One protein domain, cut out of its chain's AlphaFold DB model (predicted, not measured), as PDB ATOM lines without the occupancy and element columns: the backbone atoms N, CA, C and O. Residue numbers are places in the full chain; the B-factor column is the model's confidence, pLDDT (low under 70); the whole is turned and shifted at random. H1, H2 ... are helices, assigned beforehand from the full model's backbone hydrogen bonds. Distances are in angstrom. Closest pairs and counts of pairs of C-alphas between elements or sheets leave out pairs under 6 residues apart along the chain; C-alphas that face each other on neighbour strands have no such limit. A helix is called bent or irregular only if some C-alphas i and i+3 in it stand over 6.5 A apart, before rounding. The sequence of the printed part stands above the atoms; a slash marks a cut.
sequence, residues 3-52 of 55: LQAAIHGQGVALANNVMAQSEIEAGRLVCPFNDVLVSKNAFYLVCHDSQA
ATOM      1  N   LEU A   3     109.778 267.215 290.914       92.44
ATOM      2  CA  LEU A   3     108.775 267.945 290.131       92.44
ATOM      3  C   LEU A   3     108.671 269.415 290.564       92.44
ATOM      4  O   LEU A   3     108.602 270.308 289.732       92.44
ATOM      5  N   GLN A   4     108.751 269.673 291.872       94.38
ATOM      6  CA  GLN A   4     108.763 271.036 292.407       94.38
ATOM      7  C   GLN A   4     110.029 271.793 292.002       94.38
ATOM      8  O   GLN A   4     109.940 272.964 291.660       94.38
ATOM      9  N   ALA A   5     111.192 271.136 291.979       95.62
ATOM     10  CA  ALA A   5     112.422 271.759 291.494       95.62
ATOM     11  C   ALA A   5     112.277 272.229 290.032       95.62
ATOM     12  O   ALA A   5     112.622 273.365 289.717       95.62
ATOM     13  N   ALA A   6     111.687 271.396 289.166       96.25
ATOM     14  CA  ALA A   6     111.412 271.758 287.775       96.25
ATOM     15  C   ALA A   6     110.411 272.924 287.651       96.25
ATOM     16  O   ALA A   6     110.673 273.863 286.906       96.25
ATOM     17  N   ILE A   7     109.319 272.915 288.428       95.94
ATOM     18  CA  ILE A   7     108.322 274.008 288.445       95.94
ATOM     19  C   ILE A   7     108.966 275.347 288.832       95.94
ATOM     20  O   ILE A   7     108.638 276.382 288.262       95.94
ATOM     21  N   HIS A   8     109.915 275.334 289.771       96.75
ATOM     22  CA  HIS A   8     110.639 276.532 290.209       96.75
ATOM     23  C   HIS A   8     111.850 276.875 289.321       96.75
ATOM     24  O   HIS A   8     112.675 277.701 289.708       96.75
ATOM     25  N   GLY A   9     111.992 276.241 288.153       95.00
ATOM     26  CA  GLY A   9     113.045 276.561 287.185       95.00
ATOM     27  C   GLY A   9     114.447 276.094 287.581       95.00
ATOM     28  O   GLY A   9     115.432 276.602 287.053       95.00
ATOM     29  N   GLN A  10     114.570 275.128 288.494       96.62
ATOM     30  CA  GLN A  10     115.872 274.608 288.941       96.62
ATOM     31  C   GLN A  10     116.493 273.600 287.957       96.62
ATOM     32  O   GLN A  10     117.611 273.141 288.180       96.62
ATOM     33  N   GLY A  11     115.783 273.233 286.884       94.75
ATOM     34  CA  GLY A  11     116.276 272.335 285.840       94.75
ATOM     35  C   GLY A  11     115.173 271.500 285.189       94.75
ATOM     36  O   GLY A  11     113.999 271.863 285.220       94.75
ATOM     37  N   VAL A  12     115.568 270.363 284.609       94.06
ATOM     38  CA  VAL A  12     114.670 269.392 283.961       94.06
ATOM     39  C   VAL A  12     114.533 268.153 284.847       94.06
ATOM     40  O   VAL A  12     115.519 267.679 285.410       94.06
ATOM     41  N   ALA A  13     113.318 267.614 284.960       93.94
ATOM     42  CA  ALA A  13     113.035 266.405 285.725       93.94
ATOM     43  C   ALA A  13     112.384 265.331 284.845       93.94
ATOM     44  O   ALA A  13     111.497 265.631 284.049       93.94
ATOM     45  N   LEU A  14     112.779 264.070 285.045       92.25
ATOM     46  CA  LEU A  14     112.040 262.917 284.536       92.25
ATOM     47  C   LEU A  14     110.921 262.583 285.531       92.25
ATOM     48  O   LEU A  14     111.192 262.311 286.703       92.25
ATOM     49  N   ALA A  15     109.673 262.622 285.078       90.12
ATOM     50  CA  ALA A  15     108.497 262.411 285.915       90.12
ATOM     51  C   ALA A  15     107.496 261.471 285.238       90.12
ATOM     52  O   ALA A  15     107.496 261.313 284.021       90.12
ATOM     53  N   ASN A  16     106.634 260.841 286.038       89.81
ATOM     54  CA  ASN A  16     105.528 260.057 285.500       89.81
ATOM     55  C   ASN A  16     104.464 260.997 284.917       89.81
ATOM     56  O   ASN A  16     104.083 261.966 285.578       89.81
ATOM     57  N   ASN A  17     103.942 260.665 283.735       85.44
ATOM     58  CA  ASN A  17     102.901 261.436 283.056       85.44
ATOM     59  C   ASN A  17     101.716 261.746 283.975       85.44
ATOM     60  O   ASN A  17     101.284 262.888 284.022       85.44
ATOM     61  N   VAL A  18     101.252 260.779 284.780       87.31
ATOM     62  CA  VAL A  18     100.099 260.982 285.680       87.31
ATOM     63  C   VAL A  18     100.354 262.099 286.698       87.31
ATOM     64  O   VAL A  18      99.445 262.848 287.033       87.31
ATOM     65  N   MET A  19     101.593 262.235 287.176       88.31
ATOM     66  CA  MET A  19     101.958 263.265 288.155       88.31
ATOM     67  C   MET A  19     102.257 264.620 287.506       88.31
ATOM     68  O   MET A  19     102.084 265.647 288.153       88.31
ATOM     69  N   ALA A  20     102.739 264.635 286.259       92.56
ATOM     70  CA  ALA A  20     103.116 265.862 285.555       92.56
ATOM     71  C   ALA A  20     101.952 266.496 284.769       92.56
ATOM     72  O   ALA A  20     101.979 267.702 284.531       92.56
ATOM     73  N   GLN A  21     100.935 265.711 284.392       93.88
ATOM     74  CA  GLN A  21      99.838 266.136 283.514       93.88
ATOM     75  C   GLN A  21      99.136 267.405 284.016       93.88
ATOM     76  O   GLN A  21      98.978 268.348 283.249       93.88
ATOM     77  N   SER A  22      98.792 267.471 285.307       94.69
ATOM     78  CA  SER A  22      98.105 268.635 285.890       94.69
ATOM     79  C   SER A  22      98.922 269.924 285.789       94.69
ATOM     80  O   SER A  22      98.376 271.009 285.612       94.69
ATOM     81  N   GLU A  23     100.244 269.813 285.904       95.56
ATOM     82  CA  GLU A  23     101.164 270.949 285.866       95.56
ATOM     83  C   GLU A  23     101.419 271.416 284.432       95.56
ATOM     84  O   GLU A  23     101.591 272.614 284.198       95.56
ATOM     85  N   ILE A  24     101.412 270.479 283.480       95.19
ATOM     86  CA  ILE A  24     101.506 270.759 282.043       95.19
ATOM     87  C   ILE A  24     100.223 271.440 281.558       95.19
ATOM     88  O   ILE A  24     100.290 272.482 280.913       95.19
ATOM     89  N   GLU A  25      99.051 270.907 281.913       96.19
ATOM     90  CA  GLU A  25      97.750 271.494 281.558       96.19
ATOM     91  C   GLU A  25      97.566 272.892 282.147       96.19
ATOM     92  O   GLU A  25      97.028 273.784 281.493       96.19
ATOM     93  N   ALA A  26      98.067 273.115 283.363       96.62
ATOM     94  CA  ALA A  26      98.064 274.432 283.984       96.62
ATOM     95  C   ALA A  26      99.140 275.390 283.429       96.62
ATOM     96  O   ALA A  26      99.236 276.524 283.900       96.62
ATOM     97  N   GLY A  27      99.974 274.948 282.480       96.06
ATOM     98  CA  GLY A  27     101.017 275.758 281.843       96.06
ATOM     99  C   GLY A  27     102.235 276.061 282.722       96.06
ATOM    100  O   GLY A  27     103.047 276.909 282.358       96.06
ATOM    101  N   ARG A  28     102.379 275.398 283.876       96.81
ATOM    102  CA  ARG A  28     103.539 275.567 284.774       96.81
ATOM    103  C   ARG A  28     104.750 274.758 284.326       96.81
ATOM    104  O   ARG A  28     105.879 275.131 284.630       96.81
ATOM    105  N   LEU A  29     104.517 273.651 283.626       96.25
ATOM    106  CA  LEU A  29     105.551 272.807 283.040       96.25
ATOM    107  C   LEU A  29     105.304 272.606 281.548       96.25
ATOM    108  O   LEU A  29     104.187 272.733 281.056       96.25
ATOM    109  N   VAL A  30     106.364 272.228 280.840       95.25
ATOM    110  CA  VAL A  30     106.315 271.767 279.450       95.25
ATOM    111  C   VAL A  30     107.114 270.471 279.333       95.25
ATOM    112  O   VAL A  30     107.999 270.221 280.151       95.25
ATOM    113  N   CYS A  31     106.824 269.653 278.319       94.06
ATOM    114  CA  CYS A  31     107.635 268.486 277.970       94.06
ATOM    115  C   CYS A  31     108.590 268.873 276.826       94.06
ATOM    116  O   CYS A  31     108.159 268.905 275.675       94.06
ATOM    117  N   PRO A  32     109.859 269.230 277.108       92.94
ATOM    118  CA  PRO A  32     110.771 269.746 276.083       92.94
ATOM    119  C   PRO A  32     111.304 268.666 275.129       92.94
ATOM    120  O   PRO A  32     111.804 268.998 274.058       92.94
ATOM    121  N   PHE A  33     111.210 267.388 275.509       91.50
ATOM    122  CA  PHE A  33     111.700 266.247 274.735       91.50
ATOM    123  C   PHE A  33     110.581 265.228 274.537       91.50
ATOM    124  O   PHE A  33     109.737 265.057 275.414       91.50
ATOM    125  N   ASN A  34     110.603 264.525 273.406       88.06
ATOM    126  CA  ASN A  34     109.644 263.457 273.109       88.06
ATOM    127  C   ASN A  34     110.129 262.072 273.566       88.06
ATOM    128  O   ASN A  34     109.425 261.081 273.372       88.06
ATOM    129  N   ASP A  35     111.325 261.985 274.152       89.25
ATOM    130  CA  ASP A  35     111.871 260.735 274.667       89.25
ATOM    131  C   ASP A  35     111.070 260.256 275.877       89.25
ATOM    132  O   ASP A  35     110.943 260.946 276.891       89.25
ATOM    133  N   VAL A  36     110.546 259.037 275.777       84.56
ATOM    134  CA  VAL A  36     109.767 258.402 276.838       84.56
ATOM    135  C   VAL A  36     110.509 257.191 277.381       84.56
ATOM    136  O   VAL A  36     110.896 256.285 276.643       84.56
ATOM    137  N   LEU A  37     110.681 257.149 278.701       85.62
ATOM    138  CA  LEU A  37     111.197 255.969 279.380       85.62
ATOM    139  C   LEU A  37     110.027 255.073 279.786       85.62
ATOM    140  O   LEU A  37     109.352 255.323 280.786       85.62
ATOM    141  N   VAL A  38     109.797 254.008 279.020       83.56
ATOM    142  CA  VAL A  38     108.793 253.001 279.374       83.56
ATOM    143  C   VAL A  38     109.310 252.186 280.557       83.56
ATOM    144  O   VAL A  38     110.237 251.387 280.427       83.56
ATOM    145  N   SER A  39     108.702 252.386 281.722       81.31
ATOM    146  CA  SER A  39     108.977 251.578 282.908       81.31
ATOM    147  C   SER A  39     107.995 250.414 283.003       81.31
ATOM    148  O   SER A  39     106.807 250.573 282.741       81.31
ATOM    149  N   LYS A  40     108.484 249.243 283.429       82.81
ATOM    150  CA  LYS A  40     107.632 248.098 283.804       82.81
ATOM    151  C   LYS A  40     107.037 248.248 285.210       82.81
ATOM    152  O   LYS A  40     106.313 247.364 285.660       82.81
ATOM    153  N   ASN A  41     107.366 249.328 285.918       79.75
ATOM    154  CA  ASN A  41     106.881 249.567 287.269       79.75
ATOM    155  C   ASN A  41     105.394 249.934 287.234       79.75
ATOM    156  O   ASN A  41     104.974 250.778 286.445       79.75
ATOM    157  N   ALA A  42     104.620 249.325 288.128       79.44
ATOM    158  CA  ALA A  42     103.201 249.599 288.299       79.44
ATOM    159  C   ALA A  42     102.943 250.358 289.605       79.44
ATOM    160  O   ALA A  42     103.696 250.240 290.575       79.44
ATOM    161  N   PHE A  43     101.850 251.116 289.636       82.56
ATOM    162  CA  PHE A  43     101.270 251.591 290.886       82.56
ATOM    163  C   PHE A  43     100.369 250.491 291.452       82.56
ATOM    164  O   PHE A  43      99.535 249.948 290.730       82.56
ATOM    165  N   TYR A  44     100.533 250.168 292.734       86.50
ATOM    166  CA  TYR A  44      99.724 249.163 293.423       86.50
ATOM    167  C   TYR A  44      98.762 249.846 294.390       86.50
ATOM    168  O   TYR A  44      99.173 250.708 295.169       86.50
ATOM    169  N   LEU A  45      97.493 249.440 294.359       86.62
ATOM    170  CA  LEU A  45      96.546 249.773 295.416       86.62
ATOM    171  C   LEU A  45      96.808 248.834 296.594       86.62
ATOM    172  O   LEU A  45      96.716 247.618 296.447       86.62
ATOM    173  N   VAL A  46      97.141 249.400 297.750       90.88
ATOM    174  CA  VAL A  46      97.392 248.637 298.974       90.88
ATOM    175  C   VAL A  46      96.271 248.930 299.961       90.88
ATOM    176  O   VAL A  46      95.963 250.092 300.229       90.88
ATOM    177  N   CYS A  47      95.658 247.882 300.502       91.00
ATOM    178  CA  CYS A  47      94.631 247.974 301.532       91.00
ATOM    179  C   CYS A  47      94.819 246.860 302.568       91.00
ATOM    180  O   CYS A  47      95.549 245.898 302.343       91.00
ATOM    181  N   HIS A  48      94.171 247.004 303.725       90.31
ATOM    182  CA  HIS A  48      94.091 245.911 304.690       90.31
ATOM    183  C   HIS A  48      93.182 244.796 304.159       90.31
ATOM    184  O   HIS A  48      92.131 245.087 303.587       90.31
ATOM    185  N   ASP A  49      93.530 243.536 304.433       86.25
ATOM    186  CA  ASP A  49      92.777 242.351 303.982       86.25
ATOM    187  C   ASP A  49      91.281 242.410 304.319       86.25
ATOM    188  O   ASP A  49      90.441 241.962 303.540       86.25
ATOM    189  N   SER A  50      90.930 243.007 305.462       88.94
ATOM    190  CA  SER A  50      89.540 243.180 305.893       88.94
ATOM    191  C   SER A  50      88.706 244.055 304.952       88.94
ATOM    192  O   SER A  50      87.490 243.900 304.915       88.94
ATOM    193  N   GLN A  51      89.341 244.941 304.182       84.31
ATOM    194  CA  GLN A  51      88.696 245.873 303.249       84.31
ATOM    195  C   GLN A  51      88.717 245.368 301.799       84.31
ATOM    196  O   GLN A  51      87.983 245.877 300.957       84.31
ATOM    197  N   ALA A  52      89.524 244.348 301.491       81.69
ATOM    198  CA  ALA A  52      89.653 243.817 300.135       81.69
ATOM    199  C   ALA A  52      88.382 243.101 299.633       81.69
ATOM    200  O   ALA A  52      88.212 242.915 298.433       81.69
TER     201      ALA A  52
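This is residues 3 to 52 of the 55 residues of the protein "Glycine cleavage system transcriptional activator GcvA" of Klebsiella pneumoniae subsp. ozaenae (UniProt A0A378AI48). With little regular structure, this is a small body of two short helices, H1 and H2, and loops, from which a long bare tail, residues 40 to 52, sticks out and makes the length. The printed part has 50 residues, of which 14 lie in the named elements, H1 then H2, with no named strand; the class is all helix. It is only just extended, close to loose, with a radius of gyration of the C-alphas of 14.9 A and spans of 45 by 21 by 19 A.

H1, residues 3 to 7, begins at C-alpha 3 (108.775, 267.945, 290.131). After a short link of 9 residues comes H2, residues 17 to 25, 11.4 A long, ending at C-alpha 25 (97.750, 271.494, 281.558). Residues 26 to 52 hold no named element.

H1 and H2 are close but not clearly touching; their closest C-alphas, of Leu 3 and Ala 20, are 7.6 A apart. H2 is only just irregular: C-alphas 19 and 22 are 7.0 A apart. The O i to N i+4 pair of H1 is within hydrogen-bond range, as are 3 of 5 in H2.

The C-alphas farthest apart, of Pro 32 and Ser 50, are 45.2 A apart. The printed part has no cut, and no printed residue is under 70 in pLDDT.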